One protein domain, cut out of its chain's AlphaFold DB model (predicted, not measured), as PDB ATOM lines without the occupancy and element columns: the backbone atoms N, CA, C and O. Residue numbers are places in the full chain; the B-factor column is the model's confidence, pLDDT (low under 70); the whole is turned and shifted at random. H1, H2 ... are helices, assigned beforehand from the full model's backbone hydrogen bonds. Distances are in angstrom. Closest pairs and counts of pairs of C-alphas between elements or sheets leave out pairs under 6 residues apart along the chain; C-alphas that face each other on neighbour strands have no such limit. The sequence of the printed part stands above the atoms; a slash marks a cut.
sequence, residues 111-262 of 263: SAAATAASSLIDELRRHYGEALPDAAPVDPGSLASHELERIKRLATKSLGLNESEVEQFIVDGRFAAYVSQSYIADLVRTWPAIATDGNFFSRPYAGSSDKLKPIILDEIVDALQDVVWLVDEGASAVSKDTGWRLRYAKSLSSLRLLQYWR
ATOM      1  N   SER A 111      43.179  44.699   5.373       86.06
ATOM      2  CA  SER A 111      41.888  44.166   4.947       86.06
ATOM      3  C   SER A 111      41.276  45.029   3.851       86.06
ATOM      4  O   SER A 111      40.730  44.491   2.886       86.06
ATOM      5  N   ALA A 112      41.418  46.352   3.949       85.38
ATOM      6  CA  ALA A 112      40.973  47.264   2.901       85.38
ATOM      7  C   ALA A 112      41.779  47.065   1.606       85.38
ATOM      8  O   ALA A 112      41.185  46.965   0.532       85.38
ATOM      9  N   ALA A 113      43.105  46.918   1.698       89.69
ATOM     10  CA  ALA A 113      43.966  46.672   0.543       89.69
ATOM     11  C   ALA A 113      43.643  45.344  -0.157       89.69
ATOM     12  O   ALA A 113      43.495  45.323  -1.377       89.69
ATOM     13  N   ALA A 114      43.465  44.252   0.596       90.94
ATOM     14  CA  ALA A 114      43.062  42.961   0.035       90.94
ATOM     15  C   ALA A 114      41.668  43.027  -0.620       90.94
ATOM     16  O   ALA A 114      41.460  42.481  -1.702       90.94
ATOM     17  N   THR A 115      40.724  43.751  -0.009       91.25
ATOM     18  CA  THR A 115      39.376  43.952  -0.568       91.25
ATOM     19  C   THR A 115      39.413  44.745  -1.877       91.25
ATOM     20  O   THR A 115      38.766  44.368  -2.858       91.25
ATOM     21  N   ALA A 116      40.194  45.827  -1.918       91.94
ATOM     22  CA  ALA A 116      40.385  46.640  -3.114       91.94
ATOM     23  C   ALA A 116      41.095  45.854  -4.230       91.94
ATOM     24  O   ALA A 116      40.687  45.930  -5.388       91.94
ATOM     25  N   ALA A 117      42.104  45.053  -3.877       94.75
ATOM     26  CA  ALA A 117      42.799  44.154  -4.793       94.75
ATOM     27  C   ALA A 117      41.851  43.102  -5.397       94.75
ATOM     28  O   ALA A 117      41.812  42.940  -6.617       94.75
ATOM     29  N   SER A 118      41.030  42.446  -4.570       95.19
ATOM     30  CA  SER A 118      40.032  41.475  -5.044       95.19
ATOM     31  C   SER A 118      39.013  42.132  -5.970       95.19
ATOM     32  O   SER A 118      38.704  41.579  -7.022       95.19
ATOM     33  N   SER A 119      38.536  43.328  -5.613       95.62
ATOM     34  CA  SER A 119      37.575  44.073  -6.432       95.62
ATOM     35  C   SER A 119      38.151  44.399  -7.811       95.62
ATOM     36  O   SER A 119      37.491  44.136  -8.811       95.62
ATOM     37  N   LEU A 120      39.401  44.875  -7.883       96.69
ATOM     38  CA  LEU A 120      40.078  45.147  -9.153       96.69
ATOM     39  C   LEU A 120      40.200  43.882 -10.020       96.69
ATOM     40  O   LEU A 120      39.933  43.931 -11.220       96.69
ATOM     41  N   ILE A 121      40.586  42.745  -9.429       96.88
ATOM     42  CA  ILE A 121      40.708  41.469 -10.154       96.88
ATOM     43  C   ILE A 121      39.345  41.001 -10.673       96.88
ATOM     44  O   ILE A 121      39.252  40.536 -11.808       96.88
ATOM     45  N   ASP A 122      38.292  41.102  -9.863       96.75
ATOM     46  CA  ASP A 122      36.952  40.658 -10.248       96.75
ATOM     47  C   ASP A 122      36.334  41.561 -11.326       96.75
ATOM     48  O   ASP A 122      35.664  41.067 -12.235       96.75
ATOM     49  N   GLU A 123      36.591  42.869 -11.272       96.75
ATOM     50  CA  GLU A 123      36.228  43.811 -12.333       96.75
ATOM     51  C   GLU A 123      36.979  43.506 -13.632       96.75
ATOM     52  O   GLU A 123      36.347  43.420 -14.683       96.75
ATOM     53  N   LEU A 124      38.294  43.265 -13.564       97.00
ATOM     54  CA  LEU A 124      39.089  42.890 -14.734       97.00
ATOM     55  C   LEU A 124      38.592  41.573 -15.333       97.00
ATOM     56  O   LEU A 124      38.421  41.461 -16.543       97.00
ATOM     57  N   ARG A 125      38.287  40.581 -14.490       96.56
ATOM     58  CA  ARG A 125      37.717  39.304 -14.934       96.56
ATOM     59  C   ARG A 125      36.382  39.503 -15.652       96.56
ATOM     60  O   ARG A 125      36.145  38.865 -16.675       96.56
ATOM     61  N   ARG A 126      35.514  40.379 -15.132       96.50
ATOM     62  CA  ARG A 126      34.235  40.715 -15.770       96.50
ATOM     63  C   ARG A 126      34.451  41.401 -17.116       96.50
ATOM     64  O   ARG A 126      33.853  40.964 -18.091       96.50
ATOM     65  N   HIS A 127      35.352  42.382 -17.174       96.88
ATOM     66  CA  HIS A 127      35.722  43.079 -18.409       96.88
ATOM     67  C   HIS A 127      36.183  42.100 -19.493       96.88
ATOM     68  O   HIS A 127      35.670  42.107 -20.607       96.88
ATOM     69  N   TYR A 128      37.068  41.164 -19.145       96.81
ATOM     70  CA  TYR A 128      37.460  40.092 -20.061       96.81
ATOM     71  C   TYR A 128      36.296  39.176 -20.446       96.81
ATOM     72  O   TYR A 128      36.228  38.732 -21.587       96.81
ATOM     73  N   GLY A 129      35.389  38.869 -19.518       95.38
ATOM     74  CA  GLY A 129      34.202  38.063 -19.804       95.38
ATOM     75  C   GLY A 129      33.271  38.695 -20.841       95.38
ATOM     76  O   GLY A 129      32.618  37.970 -21.585       95.38
ATOM     77  N   GLU A 130      33.235  40.025 -20.892       96.12
ATOM     78  CA  GLU A 130      32.436  40.804 -21.840       96.12
ATOM     79  C   GLU A 130      33.165  41.010 -23.175       96.12
ATOM     80  O   GLU A 130      32.546  40.872 -24.224       96.12
ATOM     81  N   ALA A 131      34.477  41.276 -23.148       95.69
ATOM     82  CA  ALA A 131      35.246  41.672 -24.331       95.69
ATOM     83  C   ALA A 131      35.963  40.520 -25.064       95.69
ATOM     84  O   ALA A 131      36.173  40.595 -26.274       95.69
ATOM     85  N   LEU A 132      36.361  39.441 -24.376       95.25
ATOM     86  CA  LEU A 132      37.070  38.320 -25.014       95.25
ATOM     87  C   LEU A 132      36.240  37.587 -26.086       95.25
ATOM     88  O   LEU A 132      36.840  37.167 -27.078       95.25
ATOM     89  N   PRO A 133      34.902  37.451 -25.966       95.50
ATOM     90  CA  PRO A 133      34.088  36.875 -27.034       95.50
ATOM     91  C   PRO A 133      34.198  37.597 -28.383       95.50
ATOM     92  O   PRO A 133      34.122  36.943 -29.422       95.50
ATOM     93  N   ASP A 134      34.465  38.906 -28.392       93.06
ATOM     94  CA  ASP A 134      34.665  39.672 -29.631       93.06
ATOM     95  C   ASP A 134      36.024  39.383 -30.296       93.06
ATOM     96  O   ASP A 134      36.225  39.680 -31.476       93.06
ATOM     97  N   ALA A 135      36.958  38.773 -29.559       88.94
ATOM     98  CA  ALA A 135      38.258  38.321 -30.053       88.94
ATOM     99  C   ALA A 135      38.276  36.825 -30.435       88.94
ATOM    100  O   ALA A 135      39.340  36.287 -30.753       88.94
ATOM    101  N   ALA A 136      37.125  36.144 -30.397       87.12
ATOM    102  CA  ALA A 136      36.989  34.750 -30.804       87.12
ATOM    103  C   ALA A 136      37.277  34.550 -32.317       87.12
ATOM    104  O   ALA A 136      37.088  35.471 -33.118       87.12
ATOM    105  N   PRO A 137      37.684  33.340 -32.755       90.31
ATOM    106  CA  PRO A 137      37.878  32.131 -31.955       90.31
ATOM    107  C   PRO A 137      39.181  32.151 -31.148       90.31
ATOM    108  O   PRO A 137      40.249  32.487 -31.658       90.31
ATOM    109  N   VAL A 138      39.091  31.724 -29.890       91.31
ATOM    110  CA  VAL A 138      40.243  31.528 -29.008       91.31
ATOM    111  C   VAL A 138      40.819  30.128 -29.211       91.31
ATOM    112  O   VAL A 138      40.080  29.147 -29.227       91.31
ATOM    113  N   ASP A 139      42.146  30.027 -29.324       91.62
ATOM    114  CA  ASP A 139      42.853  28.745 -29.295       91.62
ATOM    115  C   ASP A 139      42.919  28.206 -27.852       91.62
ATOM    116  O   ASP A 139      43.611  28.803 -27.018       91.62
ATOM    117  N   PRO A 140      42.272  27.067 -27.526       88.69
ATOM    118  CA  PRO A 140      42.362  26.465 -26.195       88.69
ATOM    119  C   PRO A 140      43.797  26.102 -25.787       88.69
ATOM    120  O   PRO A 140      44.087  26.033 -24.594       88.69
ATOM    121  N   GLY A 141      44.701  25.887 -26.754       90.56
ATOM    122  CA  GLY A 141      46.119  25.609 -26.519       90.56
ATOM    123  C   GLY A 141      46.902  26.788 -25.933       90.56
ATOM    124  O   GLY A 141      47.977  26.584 -25.372       90.56
ATOM    125  N   SER A 142      46.354  28.006 -26.002       90.06
ATOM    126  CA  SER A 142      46.923  29.193 -25.350       90.06
ATOM    127  C   SER A 142      46.742  29.193 -23.826       90.06
ATOM    128  O   SER A 142      47.438  29.926 -23.119       90.06
ATOM    129  N   LEU A 143      45.830  28.364 -23.304       91.88
ATOM    130  CA  LEU A 143      45.541  28.269 -21.878       91.88
ATOM    131  C   LEU A 143      46.463  27.268 -21.182       91.88
ATOM    132  O   LEU A 143      46.760  26.187 -21.694       91.88
ATOM    133  N   ALA A 144      46.867  27.586 -19.952       92.94
ATOM    134  CA  ALA A 144      47.624  26.644 -19.140       92.94
ATOM    135  C   ALA A 144      46.764  25.410 -18.820       92.94
ATOM    136  O   ALA A 144      45.611  25.539 -18.405       92.94
ATOM    137  N   SER A 145      47.325  24.204 -18.949       93.56
ATOM    138  CA  SER A 145      46.549  22.957 -18.854       93.56
ATOM    139  C   SER A 145      45.782  22.815 -17.534       93.56
ATOM    140  O   SER A 145      44.647  22.353 -17.523       93.56
ATOM    141  N   HIS A 146      46.371  23.249 -16.416       94.06
ATOM    142  CA  HIS A 146      45.713  23.196 -15.107       94.06
ATOM    143  C   HIS A 146      44.491  24.125 -15.025       94.06
ATOM    144  O   HIS A 146      43.488  23.775 -14.400       94.06
ATOM    145  N   GLU A 147      44.567  25.291 -15.666       94.56
ATOM    146  CA  GLU A 147      43.497  26.279 -15.686       94.56
ATOM    147  C   GLU A 147      42.391  25.855 -16.654       94.56
ATOM    148  O   GLU A 147      41.216  25.906 -16.297       94.56
ATOM    149  N   LEU A 148      42.757  25.319 -17.821       94.81
ATOM    150  CA  LEU A 148      41.823  24.721 -18.772       94.81
ATOM    151  C   LEU A 148      40.979  23.621 -18.109       94.81
ATOM    152  O   LEU A 148      39.752  23.642 -18.183       94.81
ATOM    153  N   GLU A 149      41.609  22.695 -17.383       95.12
ATOM    154  CA  GLU A 149      40.897  21.636 -16.656       95.12
ATOM    155  C   GLU A 149      40.053  22.175 -15.488       95.12
ATOM    156  O   GLU A 149      39.030  21.593 -15.112       95.12
ATOM    157  N   ARG A 150      40.436  23.307 -14.887       95.50
ATOM    158  CA  ARG A 150      39.609  23.995 -13.887       95.50
ATOM    159  C   ARG A 150      38.364  24.607 -14.534       95.50
ATOM    160  O   ARG A 150      37.268  24.385 -14.022       95.50
ATOM    161  N   ILE A 151      38.523  25.298 -15.662       94.94
ATOM    162  CA  ILE A 151      37.438  25.901 -16.446       94.94
ATOM    163  C   ILE A 151      36.463  24.825 -16.918       94.94
ATOM    164  O   ILE A 151      35.270  24.956 -16.659       94.94
ATOM    165  N   LYS A 152      36.948  23.731 -17.521       95.12
ATOM    166  CA  LYS A 152      36.097  22.611 -17.964       95.12
ATOM    167  C   LYS A 152      35.262  22.056 -16.813       95.12
ATOM    168  O   LYS A 152      34.043  21.963 -16.916       95.12
ATOM    169  N   ARG A 153      35.897  21.766 -15.669       94.94
ATOM    170  CA  ARG A 153      35.190  21.280 -14.471       94.94
ATOM    171  C   ARG A 153      34.148  22.276 -13.965       94.94
ATOM    172  O   ARG A 153      33.072  21.849 -13.552       94.94
ATOM    173  N   LEU A 154      34.457  23.573 -13.964       94.31
ATOM    174  CA  LEU A 154      33.520  24.616 -13.545       94.31
ATOM    175  C   LEU A 154      32.348  24.754 -14.515       94.31
ATOM    176  O   LEU A 154      31.215  24.854 -14.051       94.31
ATOM    177  N   ALA A 155      32.602  24.706 -15.820       93.50
ATOM    178  CA  ALA A 155      31.589  24.785 -16.862       93.50
ATOM    179  C   ALA A 155      30.621  23.591 -16.791       93.50
ATOM    180  O   ALA A 155      29.411  23.786 -16.712       93.50
ATOM    181  N   THR A 156      31.125  22.360 -16.676       94.31
ATOM    182  CA  THR A 156      30.264  21.177 -16.516       94.31
ATOM    183  C   THR A 156      29.464  21.226 -15.211       94.31
ATOM    184  O   THR A 156      28.267  20.953 -15.211       94.31
ATOM    185  N   LYS A 157      30.093  21.583 -14.080       93.94
ATOM    186  CA  LYS A 157      29.424  21.540 -12.766       93.94
ATOM    187  C   LYS A 157      28.463  22.698 -12.516       93.94
ATOM    188  O   LYS A 157      27.423  22.487 -11.906       93.94
ATOM    189  N   SER A 158      28.839  23.910 -12.917       91.62
ATOM    190  CA  SER A 158      28.118  25.138 -12.553       91.62
ATOM    191  C   SER A 158      27.153  25.577 -13.647       91.62
ATOM    192  O   SER A 158      26.104  26.129 -13.335       91.62
ATOM    193  N   LEU A 159      27.500  25.331 -14.916       92.38
ATOM    194  CA  LEU A 159      26.685  25.712 -16.073       92.38
ATOM    195  C   LEU A 159      25.937  24.518 -16.687       92.38
ATOM    196  O   LEU A 159      25.072  24.723 -17.530       92.38
ATOM    197  N   GLY A 160      26.243  23.284 -16.267       94.12
ATOM    198  CA  GLY A 160      25.579  22.077 -16.766       94.12
ATOM    199  C   GLY A 160      25.928  21.726 -18.213       94.12
ATOM    200  O   GLY A 160      25.187  20.971 -18.837       94.12
ATOM    201  N   LEU A 161      27.026  22.276 -18.743       95.94
ATOM    202  CA  LEU A 161      27.425  22.088 -20.137       95.94
ATOM    203  C   LEU A 161      27.971  20.676 -20.377       95.94
ATOM    204  O   LEU A 161      28.758  20.153 -19.579       95.94
ATOM    205  N   ASN A 162      27.587  20.082 -21.504       95.88
ATOM    206  CA  ASN A 162      28.183  18.844 -22.003       95.88
ATOM    207  C   ASN A 162      29.567  19.097 -22.638       95.88
ATOM    208  O   ASN A 162      29.977  20.238 -22.820       95.88
ATOM    209  N   GLU A 163      30.306  18.039 -22.975       94.12
ATOM    210  CA  GLU A 163      31.687  18.148 -23.481       94.12
ATOM    211  C   GLU A 163      31.813  19.050 -24.722       94.12
ATOM    212  O   GLU A 163      32.659  19.941 -24.744       94.12
ATOM    213  N   SER A 164      30.913  18.903 -25.699       95.38
ATOM    214  CA  SER A 164      30.910  19.730 -26.913       95.38
ATOM    215  C   SER A 164      30.559  21.194 -26.617       95.38
ATOM    216  O   SER A 164      31.155  22.106 -27.186       95.38
ATOM    217  N   GLU A 165      29.629  21.439 -25.692       96.44
ATOM    218  CA  GLU A 165      29.281  22.795 -25.253       96.44
ATOM    219  C   GLU A 165      30.415  23.462 -24.469       96.44
ATOM    220  O   GLU A 165      30.605  24.669 -24.590       96.44
ATOM    221  N   VAL A 166      31.175  22.696 -23.680       95.12
ATOM    222  CA  VAL A 166      32.352  23.189 -22.954       95.12
ATOM    223  C   VAL A 166      33.456  23.597 -23.926       95.12
ATOM    224  O   VAL A 166      34.051  24.659 -23.751       95.12
ATOM    225  N   GLU A 167      33.723  22.792 -24.956       94.69
ATOM    226  CA  GLU A 167      34.680  23.150 -26.007       94.69
ATOM    227  C   GLU A 167      34.269  24.444 -26.711       94.69
ATOM    228  O   GLU A 167      35.070  25.375 -26.800       94.69
ATOM    229  N   GLN A 168      33.001  24.550 -27.121       95.25
ATOM    230  CA  GLN A 168      32.486  25.757 -27.763       95.25
ATOM    231  C   GLN A 168      32.555  26.971 -26.826       95.25
ATOM    232  O   GLN A 168      32.976  28.046 -27.230       95.25
ATOM    233  N   PHE A 169      32.215  26.798 -25.550       94.75
ATOM    234  CA  PHE A 169      32.323  27.839 -24.530       94.75
ATOM    235  C   PHE A 169      33.753  28.386 -24.380       94.75
ATOM    236  O   PHE A 169      33.931  29.585 -24.156       94.75
ATOM    237  N   ILE A 170      34.767  27.527 -24.528       94.62
ATOM    238  CA  ILE A 170      36.176  27.933 -24.494       94.62
ATOM    239  C   ILE A 170      36.566  28.657 -25.787       94.62
ATOM    240  O   ILE A 170      37.146  29.739 -25.723       94.62
ATOM    241  N   VAL A 171      36.221  28.090 -26.946       95.38
ATOM    242  CA  VAL A 171      36.524  28.676 -28.264       95.38
ATOM    243  C   VAL A 171      35.868  30.049 -28.432       95.38
ATOM    244  O   VAL A 171      36.487  30.963 -28.973       95.38
ATOM    245  N   ASP A 172      34.661  30.230 -27.898       95.38
ATOM    246  CA  ASP A 172      33.930  31.501 -27.899       95.38
ATOM    247  C   ASP A 172      34.503  32.538 -26.914       95.38
ATOM    248  O   ASP A 172      33.908  33.596 -26.736       95.38
ATOM    249  N   GLY A 173      35.574  32.237 -26.169       94.44
ATOM    250  CA  GLY A 173      36.154  33.163 -25.188       94.44
ATOM    251  C   GLY A 173      35.305  33.394 -23.927       94.44
ATOM    252  O   GLY A 173      35.723  34.114 -23.022       94.44
ATOM    253  N   ARG A 174      34.140  32.745 -23.795       94.19
ATOM    254  CA  ARG A 174      33.205  32.931 -22.664       94.19
ATOM    255  C   ARG A 174      33.766  32.452 -21.319       94.19
ATOM    256  O   ARG A 174      33.229  32.783 -20.261       94.19
ATOM    257  N   PHE A 175      34.872  31.709 -21.336       94.94
ATOM    258  CA  PHE A 175      35.566  31.244 -20.136       94.94
ATOM    259  C   PHE A 175      36.238  32.353 -19.322       94.94
ATOM    260  O   PHE A 175      36.511  32.130 -18.141       94.94
ATOM    261  N   ALA A 176      36.513  33.520 -19.913       94.62
ATOM    262  CA  ALA A 176      37.273  34.588 -19.264       94.62
ATOM    263  C   ALA A 176      36.664  35.013 -17.915       94.62
ATOM    264  O   ALA A 176      37.386  35.195 -16.936       94.62
ATOM    265  N   ALA A 177      35.330  35.049 -17.821       92.56
ATOM    266  CA  ALA A 177      34.601  35.369 -16.592       92.56
ATOM    267  C   ALA A 177      34.823  34.360 -15.444       92.56
ATOM    268  O   ALA A 177      34.466  34.631 -14.298       92.56
ATOM    269  N   TYR A 178      35.403  33.194 -15.737       92.31
ATOM    270  CA  TYR A 178      35.526  32.073 -14.811       92.31
ATOM    271  C   TYR A 178      36.964  31.755 -14.432       92.31
ATOM    272  O   TYR A 178      37.147  30.838 -13.631       92.31
ATOM    273  N   VAL A 179      37.968  32.467 -14.959       94.50
ATOM    274  CA  VAL A 179      39.385  32.202 -14.651       94.50
ATOM    275  C   VAL A 179      39.714  32.433 -13.172       94.50
ATOM    276  O   VAL A 179      39.026  33.175 -12.472       94.50
ATOM    277  N   SER A 180      40.750  31.772 -12.662       94.31
ATOM    278  CA  SER A 180      41.184  31.924 -11.275       94.31
ATOM    279  C   SER A 180      41.784  33.312 -11.069       94.31
ATOM    280  O   SER A 180      42.265  33.938 -12.012       94.31
ATOM    281  N   GLN A 181      41.768  33.804  -9.827       92.94
ATOM    282  CA  GLN A 181      42.431  35.066  -9.480       92.94
ATOM    283  C   GLN A 181      43.912  35.031  -9.881       92.94
ATOM    284  O   GLN A 181      44.386  35.951 -10.537       92.94
ATOM    285  N   SER A 182      44.596  33.915  -9.616       92.94
ATOM    286  CA  SER A 182      45.996  33.699  -9.991       92.94
ATOM    287  C   SER A 182      46.264  33.716 -11.499       92.94
ATOM    288  O   SER A 182      47.391  33.991 -11.899       92.94
ATOM    289  N   TYR A 183      45.263  33.440 -12.341       95.88
ATOM    290  CA  TYR A 183      45.432  33.383 -13.797       95.88
ATOM    291  C   TYR A 183      45.138  34.715 -14.503       95.88
ATOM    292  O   TYR A 183      45.355  34.836 -15.706       95.88
ATOM    293  N   ILE A 184      44.668  35.746 -13.788       96.00
ATOM    294  CA  ILE A 184      44.302  37.025 -14.416       96.00
ATOM    295  C   ILE A 184      45.498  37.709 -15.096       96.00
ATOM    296  O   ILE A 184      45.356  38.305 -16.161       96.00
ATOM    297  N   ALA A 185      46.691  37.575 -14.514       96.44
ATOM    298  CA  ALA A 185      47.923  38.123 -15.068       96.44
ATOM    299  C   ALA A 185      48.327  37.407 -16.370       96.44
ATOM    300  O   ALA A 185      48.742  38.056 -17.329       96.44
ATOM    301  N   ASP A 186      48.148  36.084 -16.438       95.75
ATOM    302  CA  ASP A 186      48.387  35.310 -17.660       95.75
ATOM    303  C   ASP A 186      47.338  35.612 -18.734       95.75
ATOM    304  O   ASP A 186      47.683  35.727 -19.908       95.75
ATOM    305  N   LEU A 187      46.077  35.834 -18.346       95.19
ATOM    306  CA  LEU A 187      45.027  36.278 -19.264       95.19
ATOM    307  C   LEU A 187      45.407  37.610 -19.935       95.19
ATOM    308  O   LEU A 187      45.312  37.744 -21.155       95.19
ATOM    309  N   VAL A 188      45.918  38.563 -19.149       96.31
ATOM    310  CA  VAL A 188      46.407  39.858 -19.646       96.31
ATOM    311  C   VAL A 188      47.645  39.708 -20.518       96.31
ATOM    312  O   VAL A 188      47.763  40.392 -21.530       96.31
ATOM    313  N   ARG A 189      48.550  38.791 -20.174       95.81
ATOM    314  CA  ARG A 189      49.722  38.486 -21.000       95.81
ATOM    315  C   ARG A 189      49.328  37.953 -22.378       95.81
ATOM    316  O   ARG A 189      49.954  38.330 -23.366       95.81
ATOM    317  N   THR A 190      48.306  37.103 -22.446       94.81
ATOM    318  CA  THR A 190      47.853  36.487 -23.699       94.81
ATOM    319  C   THR A 190      47.026  37.451 -24.555       94.81
ATOM    320  O   THR A 190      47.207  37.488 -25.771       94.81
ATOM    321  N   TRP A 191      46.171  38.280 -23.942       94.88
ATOM    322  CA  TRP A 191      45.294  39.227 -24.651       94.88
ATOM    323  C   TRP A 191      45.427  40.674 -24.143       94.88
ATOM    324  O   TRP A 191      44.439  41.290 -23.738       94.88
ATOM    325  N   PRO A 192      46.623  41.283 -24.220       95.00
ATOM    326  CA  PRO A 192      46.907  42.574 -23.585       95.00
ATOM    327  C   PRO A 192      46.039  43.722 -24.097       95.00
ATOM    328  O   PRO A 192      45.722  44.642 -23.343       95.00
ATOM    329  N   ALA A 193      45.619  43.660 -25.364       93.94
ATOM    330  CA  ALA A 193      44.782  44.679 -25.989       93.94
ATOM    331  C   ALA A 193      43.409  44.836 -25.314       93.94
ATOM    332  O   ALA A 193      42.877  45.937 -25.329       93.94
ATOM    333  N   ILE A 194      42.866  43.781 -24.694       95.12
ATOM    334  CA  ILE A 194      41.568  43.836 -24.001       95.12
ATOM    335  C   ILE A 194      41.692  44.613 -22.689       95.12
ATOM    336  O   ILE A 194      40.863  45.462 -22.386       95.12
ATOM    337  N   ALA A 195      42.754  44.363 -21.919       95.31
ATOM    338  CA  ALA A 195      43.015  45.091 -20.677       95.31
ATOM    339  C   ALA A 195      43.341  46.578 -20.903       95.31
ATOM    340  O   ALA A 195      43.151  47.390 -20.006       95.31
ATOM    341  N   THR A 196      43.860  46.931 -22.077       94.50
ATOM    342  CA  THR A 196      44.412  48.259 -22.399       94.50
ATOM    343  C   THR A 196      43.650  48.954 -23.528       94.50
ATOM    344  O   THR A 196      44.208  49.747 -24.293       94.50
ATOM    345  N   ASP A 197      42.364  48.639 -23.637       92.38
ATOM    346  CA  ASP A 197      41.436  49.158 -24.642       92.38
ATOM    347  C   ASP A 197      40.976  50.601 -24.366       92.38
ATOM    348  O   ASP A 197      40.246  51.183 -25.166       92.38
ATOM    349  N   GLY A 198      41.412  51.189 -23.247       92.06
ATOM    350  CA  GLY A 198      40.969  52.496 -22.778       92.06
ATOM    351  C   GLY A 198      39.644  52.474 -22.015       92.06
ATOM    352  O   GLY A 198      39.269  53.518 -21.495       92.06
ATOM    353  N   ASN A 199      38.966  51.324 -21.912       93.81
ATOM    354  CA  ASN A 199      37.774  51.148 -21.077       93.81
ATOM    355  C   ASN A 199      38.130  50.575 -19.702       93.81
ATOM    356  O   ASN A 199      37.468  50.908 -18.723       93.81
ATOM    357  N   PHE A 200      39.161  49.723 -19.618       95.44
ATOM    358  CA  PHE A 200      39.664  49.232 -18.332       95.44
ATOM    359  C   PHE A 200      40.920  49.978 -17.877       95.44
ATOM    360  O   PHE A 200      40.877  50.718 -16.896       95.44
ATOM    361  N   PHE A 201      42.037  49.819 -18.594       95.69
ATOM    362  CA  PHE A 201      43.233  50.634 -18.386       95.69
ATOM    363  C   PHE A 201      43.388  51.664 -19.504       95.69
ATOM    364  O   PHE A 201      43.396  51.335 -20.690       95.69
ATOM    365  N   SER A 202      43.616  52.914 -19.111       91.94
ATOM    366  CA  SER A 202      43.857  54.067 -19.989       91.94
ATOM    367  C   SER A 202      45.222  54.047 -20.695       91.94
ATOM    368  O   SER A 202      45.521  54.924 -21.506       91.94
ATOM    369  N   ARG A 203      46.077  53.056 -20.406       84.44
ATOM    370  CA  ARG A 203      47.445  52.962 -20.929       84.44
ATOM    371  C   ARG A 203      47.468  52.218 -22.273       84.44
ATOM    372  O   ARG A 203      47.316  51.003 -22.275       84.44
ATOM    373  N   PRO A 204      47.709  52.886 -23.417       79.56
ATOM    374  CA  PRO A 204      47.503  52.274 -24.728       79.56
ATOM    375  C   PRO A 204      48.594  51.250 -25.079       79.56
ATOM    376  O   PRO A 204      49.752  51.608 -25.307       79.56
ATOM    377  N   TYR A 205      48.221  49.975 -25.214       85.88
ATOM    378  CA  TYR A 205      49.118  48.925 -25.718       85.88
ATOM    379  C   TYR A 205      49.174  48.885 -27.252       85.88
ATOM    380  O   TYR A 205      50.255  48.888 -27.843       85.88
ATOM    381  N   ALA A 206      48.015  48.888 -27.921       84.44
ATOM    382  CA  ALA A 206      47.926  48.693 -29.371       84.44
ATOM    383  C   ALA A 206      48.621  49.807 -30.178       84.44
ATOM    384  O   ALA A 206      49.279  49.524 -31.178       84.44
ATOM    385  N   GLY A 207      48.513  51.060 -29.717       83.06
ATOM    386  CA  GLY A 207      49.124  52.232 -30.357       83.06
ATOM    387  C   GLY A 207      50.582  52.498 -29.969       83.06
ATOM    388  O   GLY A 207      51.198  53.415 -30.511       83.06
ATOM    389  N   SER A 208      51.142  51.727 -29.034       88.75
ATOM    390  CA  SER A 208      52.527  51.892 -28.595       88.75
ATOM    391  C   SER A 208      53.514  51.284 -29.590       88.75
ATOM    392  O   SER A 208      53.199  50.344 -30.318       88.75
ATOM    393  N   SER A 209      54.746  51.798 -29.613       92.00
ATOM    394  CA  SER A 209      55.798  51.213 -30.453       92.00
ATOM    395  C   SER A 209      56.124  49.772 -30.032       92.00
ATOM    396  O   SER A 209      56.056  49.442 -28.847       92.00
ATOM    397  N   ASP A 210      56.558  48.926 -30.972       91.31
ATOM    398  CA  ASP A 210      56.867  47.513 -30.688       91.31
ATOM    399  C   ASP A 210      57.986  47.321 -29.653       91.31
ATOM    400  O   ASP A 210      58.052  46.287 -28.998       91.31
ATOM    401  N   LYS A 211      58.837  48.336 -29.447       92.69
ATOM    402  CA  LYS A 211      59.848  48.338 -28.378       92.69
ATOM    403  C   LYS A 211      59.257  48.593 -26.989       92.69
ATOM    404  O   LYS A 211      59.826  48.137 -26.006       92.69
ATOM    405  N   LEU A 212      58.155  49.339 -26.904       91.62
ATOM    406  CA  LEU A 212      57.504  49.701 -25.639       91.62
ATOM    407  C   LEU A 212      56.443  48.687 -25.215       91.62
ATOM    408  O   LEU A 212      56.206  48.541 -24.022       91.62
ATOM    409  N   LYS A 213      55.822  47.974 -26.164       92.69
ATOM    410  CA  LYS A 213      54.788  46.971 -25.869       92.69
ATOM    411  C   LYS A 213      55.229  45.937 -24.821       92.69
ATOM    412  O   LYS A 213      54.483  45.773 -23.859       92.69
ATOM    413  N   PRO A 214      56.406  45.285 -24.928       93.25
ATOM    414  CA  PRO A 214      56.847  44.332 -23.910       93.25
ATOM    415  C   PRO A 214      56.998  44.981 -22.531       93.25
ATOM    416  O   PRO A 214      56.526  44.430 -21.552       93.25
ATOM    417  N   ILE A 215      57.554  46.197 -22.473       93.25
ATOM    418  CA  ILE A 215      57.776  46.931 -21.218       93.25
ATOM    419  C   ILE A 215      56.443  47.259 -20.531       93.25
ATOM    420  O   ILE A 215      56.281  47.015 -19.342       93.25
ATOM    421  N   ILE A 216      55.471  47.782 -21.286       91.56
ATOM    422  CA  ILE A 216      54.137  48.102 -20.754       91.56
ATOM    423  C   ILE A 216      53.450  46.834 -20.242       91.56
ATOM    424  O   ILE A 216      52.818  46.863 -19.187       91.56
ATOM    425  N   LEU A 217      53.562  45.735 -20.990       94.81
ATOM    426  CA  LEU A 217      52.953  44.469 -20.607       94.81
ATOM    427  C   LEU A 217      53.577  43.899 -19.337       94.81
ATOM    428  O   LEU A 217      52.837  43.526 -18.432       94.81
ATOM    429  N   ASP A 218      54.906  43.870 -19.258       95.62
ATOM    430  CA  ASP A 218      55.631  43.373 -18.089       95.62
ATOM    431  C   ASP A 218      55.278  44.195 -16.843       95.62
ATOM    432  O   ASP A 218      54.956  43.621 -15.809       95.62
ATOM    433  N   GLU A 219      55.204  45.527 -16.950       95.38
ATOM    434  CA  GLU A 219      54.797  46.386 -15.829       95.38
ATOM    435  C   GLU A 219      53.367  46.097 -15.338       95.38
ATOM    436  O   GLU A 219      53.131  46.041 -14.130       95.38
ATOM    437  N   ILE A 220      52.405  45.908 -16.250       95.94
ATOM    438  CA  ILE A 220      51.020  45.572 -15.877       95.94
ATOM    439  C   ILE A 220      50.963  44.181 -15.240       95.94
ATOM    440  O   ILE A 220      50.290  43.990 -14.229       95.94
ATOM    441  N   VAL A 221      51.658  43.208 -15.827       97.00
ATOM    442  CA  VAL A 221      51.650  41.820 -15.360       97.00
ATOM    443  C   VAL A 221      52.319  41.694 -13.994       97.00
ATOM    444  O   VAL A 221      51.733  41.079 -13.105       97.00
ATOM    445  N   ASP A 222      53.478  42.317 -13.787       97.50
ATOM    446  CA  ASP A 222      54.169  42.337 -12.494       97.50
ATOM    447  C   ASP A 222      53.300  43.003 -11.419       97.50
ATOM    448  O   ASP A 222      53.175  42.490 -10.302       97.50
ATOM    449  N   ALA A 223      52.633  44.112 -11.761       97.56
ATOM    450  CA  ALA A 223      51.723  44.779 -10.843       97.56
ATOM    451  C   ALA A 223      50.505  43.904 -10.498       97.56
ATOM    452  O   ALA A 223      50.110  43.830  -9.335       97.56
ATOM    453  N   LEU A 224      49.927  43.197 -11.475       97.62
ATOM    454  CA  LEU A 224      48.820  42.267 -11.237       97.62
ATOM    455  C   LEU A 224      49.243  41.077 -10.373       97.62
ATOM    456  O   LEU A 224      48.476  40.665  -9.507       97.62
ATOM    457  N   GLN A 225      50.449  40.543 -10.562       97.50
ATOM    458  CA  GLN A 225      50.981  39.470  -9.716       97.50
ATOM    459  C   GLN A 225      51.125  39.916  -8.257       97.50
ATOM    460  O   GLN A 225      50.783  39.167  -7.339       97.50
ATOM    461  N   ASP A 226      51.583  41.146  -8.036       97.25
ATOM    462  CA  ASP A 226      51.632  41.737  -6.704       97.25
ATOM    463  C   ASP A 226      50.218  41.925  -6.103       97.25
ATOM    464  O   ASP A 226      49.992  41.633  -4.926       97.25
ATOM    465  N   VAL A 227      49.237  42.360  -6.904       96.44
ATOM    466  CA  VAL A 227      47.830  42.487  -6.476       96.44
ATOM    467  C   VAL A 227      47.218  41.130  -6.123       96.44
ATOM    468  O   VAL A 227      46.545  41.022  -5.100       96.44
ATOM    469  N   VAL A 228      47.482  40.081  -6.907       95.94
ATOM    470  CA  VAL A 228      47.069  38.705  -6.582       95.94
ATOM    471  C   VAL A 228      47.650  38.282  -5.232       95.94
ATOM    472  O   VAL A 228      46.921  37.787  -4.375       95.94
ATOM    473  N   TRP A 229      48.934  38.561  -4.985       95.31
ATOM    474  CA  TRP A 229      49.553  38.258  -3.696       95.31
ATOM    475  C   TRP A 229      48.886  38.990  -2.518       95.31
ATOM    476  O   TRP A 229      48.750  38.408  -1.439       95.31
ATOM    477  N   LEU A 230      48.430  40.240  -2.697       93.31
ATOM    478  CA  LEU A 230      47.680  40.953  -1.650       93.31
ATOM    479  C   LEU A 230      46.386  40.235  -1.265       93.31
ATOM    480  O   LEU A 230      46.049  40.205  -0.080       93.31
ATOM    481  N   VAL A 231      45.679  39.673  -2.247       93.00
ATOM    482  CA  VAL A 231      44.435  38.927  -2.019       93.00
ATOM    483  C   VAL A 231      44.717  37.612  -1.299       93.00
ATOM    484  O   VAL A 231      44.070  37.318  -0.295       93.00
ATOM    485  N   ASP A 232      45.705  36.852  -1.772       90.75
ATOM    486  CA  ASP A 232      45.977  35.501  -1.274       90.75
ATOM    487  C   ASP A 232      46.662  35.501   0.105       90.75
ATOM    488  O   ASP A 232      46.314  34.721   0.995       90.75
ATOM    489  N   GLU A 233      47.648  36.380   0.300       88.25
ATOM    490  CA  GLU A 233      48.556  36.344   1.455       88.25
ATOM    491  C   GLU A 233      48.618  37.671   2.232       88.25
ATOM    492  O   GLU A 233      48.961  37.681   3.421       88.25
ATOM    493  N   GLY A 234      48.277  38.797   1.595       82.44
ATOM    494  CA  GLY A 234      48.446  40.144   2.154       82.44
ATOM    495  C   GLY A 234      47.619  40.427   3.412       82.44
ATOM    496  O   GLY A 234      48.047  41.200   4.266       82.44
ATOM    497  N   ALA A 235      46.469  39.779   3.592       79.75
ATOM    498  CA  ALA A 235      45.651  39.958   4.795       79.75
ATOM    499  C   ALA A 235      46.031  39.017   5.959       79.75
ATOM    500  O   ALA A 235      45.694  39.295   7.111       79.75
ATOM    501  N   SER A 236      46.745  37.918   5.685       75.75
ATOM    502  CA  SER A 236      46.709  36.713   6.537       75.75
ATOM    503  C   SER A 236      48.060  36.285   7.122       75.75
ATOM    504  O   SER A 236      48.178  35.190   7.674       75.75
ATOM    505  N   ALA A 237      49.101  37.114   7.031       71.69
ATOM    506  CA  ALA A 237      50.427  36.714   7.500       71.69
ATOM    507  C   ALA A 237      50.510  36.523   9.024       71.69
ATOM    508  O   ALA A 237      50.261  37.441   9.809       71.69
ATOM    509  N   VAL A 238      50.956  35.324   9.423       65.62
ATOM    510  CA  VAL A 238      51.190  34.908  10.819       65.62
ATOM    511  C   VAL A 238      52.299  35.738  11.485       65.62
ATOM    512  O   VAL A 238      52.255  35.979  12.689       65.62
ATOM    513  N   SER A 239      53.274  36.218  10.705       70.50
ATOM    514  CA  SER A 239      54.332  37.136  11.144       70.50
ATOM    515  C   SER A 239      54.563  38.219  10.088       70.50
ATOM    516  O   SER A 239      54.771  37.913   8.917       70.50
ATOM    517  N   LYS A 240      54.533  39.489  10.505       84.19
ATOM    518  CA  LYS A 240      54.740  40.672   9.645       84.19
ATOM    519  C   LYS A 240      56.180  41.167   9.761       84.19
ATOM    520  O   LYS A 240      56.425  42.279  10.255       84.19
ATOM    521  N   ASP A 241      57.120  40.304   9.385       88.81
ATOM    522  CA  ASP A 241      58.547  40.622   9.366       88.81
ATOM    523  C   ASP A 241      58.894  41.682   8.301       88.81
ATOM    524  O   ASP A 241      58.036  42.155   7.552       88.81
ATOM    525  N   THR A 242      60.157  42.105   8.254       89.06
ATOM    526  CA  THR A 242      60.608  43.133   7.305       89.06
ATOM    527  C   THR A 242      60.394  42.717   5.849       89.06
ATOM    528  O   THR A 242      59.992  43.553   5.044       89.06
ATOM    529  N   GLY A 243      60.622  41.447   5.504       89.75
ATOM    530  CA  GLY A 243      60.438  40.953   4.139       89.75
ATOM    531  C   GLY A 243      58.973  41.014   3.720       89.75
ATOM    532  O   GLY A 243      58.652  41.540   2.654       89.75
ATOM    533  N   TRP A 244      58.079  40.577   4.605       91.56
ATOM    534  CA  TRP A 244      56.641  40.685   4.405       91.56
ATOM    535  C   TRP A 244      56.197  42.143   4.252       91.56
ATOM    536  O   TRP A 244      55.457  42.460   3.326       91.56
ATOM    537  N   ARG A 245      56.691  43.057   5.100       89.25
ATOM    538  CA  ARG A 245      56.346  44.490   5.023       89.25
ATOM    539  C   ARG A 245      56.809  45.129   3.717       89.25
ATOM    540  O   ARG A 245      56.066  45.914   3.141       89.25
ATOM    541  N   LEU A 246      58.009  44.787   3.242       90.81
ATOM    542  CA  LEU A 246      58.519  45.269   1.957       90.81
ATOM    543  C   LEU A 246      57.680  44.738   0.790       90.81
ATOM    544  O   LEU A 246      57.322  45.507  -0.099       90.81
ATOM    545  N   ARG A 247      57.313  43.449   0.812       93.12
ATOM    546  CA  ARG A 247      56.434  42.858  -0.206       93.12
ATOM    547  C   ARG A 247      55.037  43.475  -0.179       93.12
ATOM    548  O   ARG A 247      54.496  43.782  -1.237       93.12
ATOM    549  N   TYR A 248      54.494  43.728   1.009       92.25
ATOM    550  CA  TYR A 248      53.220  44.419   1.185       92.25
ATOM    551  C   TYR A 248      53.264  45.848   0.646       92.25
ATOM    552  O   TYR A 248      52.411  46.216  -0.154       92.25
ATOM    553  N   ALA A 249      54.293  46.627   0.991       91.06
ATOM    554  CA  ALA A 249      54.461  47.989   0.487       91.06
ATOM    555  C   ALA A 249      54.621  48.035  -1.043       91.06
ATOM    556  O   ALA A 249      53.991  48.867  -1.704       91.06
ATOM    557  N   LYS A 250      55.412  47.114  -1.618       94.38
ATOM    558  CA  LYS A 250      55.527  46.945  -3.074       94.38
ATOM    559  C   LYS A 250      54.155  46.676  -3.685       94.38
ATOM    560  O   LYS A 250      53.742  47.381  -4.596       94.38
ATOM    561  N   SER A 251      53.428  45.710  -3.133       95.00
ATOM    562  CA  SER A 251      52.163  45.279  -3.717       95.00
ATOM    563  C   SER A 251      51.054  46.313  -3.587       95.00
ATOM    564  O   SER A 251      50.262  46.492  -4.509       95.00
ATOM    565  N   LEU A 252      51.032  47.058  -2.483       92.62
ATOM    566  CA  LEU A 252      50.135  48.195  -2.306       92.62
ATOM    567  C   LEU A 252      50.442  49.306  -3.321       92.62
ATOM    568  O   LEU A 252      49.525  49.918  -3.863       92.62
ATOM    569  N   SER A 253      51.723  49.539  -3.619       92.94
ATOM    570  CA  SER A 253      52.135  50.485  -4.662       92.94
ATOM    571  C   SER A 253      51.702  50.015  -6.054       92.94
ATOM    572  O   SER A 253      51.173  50.816  -6.820       92.94
ATOM    573  N   SER A 254      51.839  48.720  -6.354       95.88
ATOM    574  CA  SER A 254      51.354  48.099  -7.594       95.88
ATOM    575  C   SER A 254      49.832  48.216  -7.748       95.88
ATOM    576  O   SER A 254      49.349  48.590  -8.816       95.88
ATOM    577  N   LEU A 255      49.064  47.995  -6.673       95.00
ATOM    578  CA  LEU A 255      47.613  48.213  -6.664       95.00
ATOM    579  C   LEU A 255      47.260  49.669  -6.990       95.00
ATOM    580  O   LEU A 255      46.439  49.921  -7.870       95.00
ATOM    581  N   ARG A 256      47.896  50.625  -6.304       92.62
ATOM    582  CA  ARG A 256      47.676  52.063  -6.526       92.62
ATOM    583  C   ARG A 256      48.041  52.479  -7.949       92.62
ATOM    584  O   ARG A 256      47.329  53.278  -8.548       92.62
ATOM    585  N   LEU A 257      49.111  51.915  -8.507       94.19
ATOM    586  CA  LEU A 257      49.525  52.159  -9.886       94.19
ATOM    587  C   LEU A 257      48.458  51.692 -10.887       94.19
ATOM    588  O   LEU A 257      48.083  52.451 -11.779       94.19
ATOM    589  N   LEU A 258      47.923  50.480 -10.711       95.44
ATOM    590  CA  LEU A 258      46.848  49.965 -11.563       95.44
ATOM    591  C   LEU A 258      45.550  50.768 -11.405       95.44
ATOM    592  O   LEU A 258      44.877  51.034 -12.396       95.44
ATOM    593  N   GLN A 259      45.214  51.194 -10.185       93.50
ATOM    594  CA  GLN A 259      44.068  52.073  -9.929       93.50
ATOM    595  C   GLN A 259      44.238  53.445 -10.584       93.50
ATOM    596  O   GLN A 259      43.270  53.985 -11.105       93.50
ATOM    597  N   TYR A 260      45.454  53.993 -10.599       92.25
ATOM    598  CA  TYR A 260      45.755  55.237 -11.302       92.25
ATOM    599  C   TYR A 260      45.608  55.094 -12.822       92.25
ATOM    600  O   TYR A 260      45.159  56.021 -13.489       92.25
ATOM    601  N   TRP A 261      45.967  53.937 -13.384       94.00
ATOM    602  CA  TRP A 261      45.769  53.663 -14.809       94.00
ATOM    603  C   TRP A 261      44.332  53.312 -15.179       94.00
ATOM    604  O   TRP A 261      44.037  53.244 -16.372       94.00
ATOM    605  N   ARG A 262      43.449  53.079 -14.208       92.56
ATOM    606  CA  ARG A 262      42.046  52.756 -14.460       92.56
ATOM    607  C   ARG A 262      41.357  53.900 -15.220       92.56
ATOM    608  O   ARG A 262      41.579  55.064 -14.894       92.56
TER     609      ARG A 262
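This is residues 111 to 262 of the 263 residues of an uncharacterized protein of Agrobacterium genomosp. 13 str. CFBP 6927 (UniProt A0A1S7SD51). What does the model look like? One long helix, H1, runs along one side of a flat body; H7 crosses it near one end and is crossed in turn by H8, H5 runs beside H7, and H2 and H3 form a head at the far end, with H4 between H2 and H1. What is it made of? The printed part has 152 residues, is all helix, with H1 to H8 in that order and no named strand, and is compact, with a radius of gyration of the C-alphas of 16.4 A and spans of 51 by 41 by 22 A.

What does H1 touch? H1, residues 111 to 135, is the hub. With residues 113 to 121 alone it touches H7, residues 213 to 234, opposite ways at a steep tilt of 46 degrees, the closest C-alphas being those of Ala 114 and Val 231, 4.7 A apart. It also touches H4, residues 174 to 178, C-alphas 129 and 177 being closest at 4.2 A; H5, residues 181 to 190, C-alphas 121 and 181 at 6.7 A; and H6, residues 192 to 195, C-alphas 131 and 194 at 6.7 A. What else touches H7? H5 does, opposite ways at a shallow tilt of 4 degrees, C-alphas 185 and 221 being closest at 5.3 A. H8, residues 242 to 261, does too, opposite ways at a steep tilt of 54 degrees, C-alphas 223 and 254 being closest at 4.7 A. Where are H2 and H3? H2, residues 145 to 159, touches H3, residues 163 to 171, at a steep tilt of 62 degrees, C-alphas 152 and 166 being closest at 6.3 A. H1 is apart from both. How do the backbones run? Every O i to N i+4 pair is within hydrogen-bond range in H2, H3, H7 and H8, against 18 of 21 in H1, 4 of 6 in H5 and 0 of 1 in H4, where 1 of 2 O i to N i+3 pairs is; H6 is too short for an i+4 pair.

Where are the anchors? H1 begins at C-alpha 111 (41.888, 44.166, 4.947) and spans 35.7 A; H7 spans 29.5 A; H8 spans 28.6 A and ends at C-alpha 261 (45.769, 53.663, -14.809). Is H1 straight? It has a kink of 32 degrees near residue 129.

How far does it reach? The farthest C-alphas, of Ser 164 and Thr 242, are 51.0 A apart. Is anything cut, long or uncertain? The printed part has no cut, the link from H6 to H7, residues 196 to 212, is long, and residue 238 is under 70 in pLDDT.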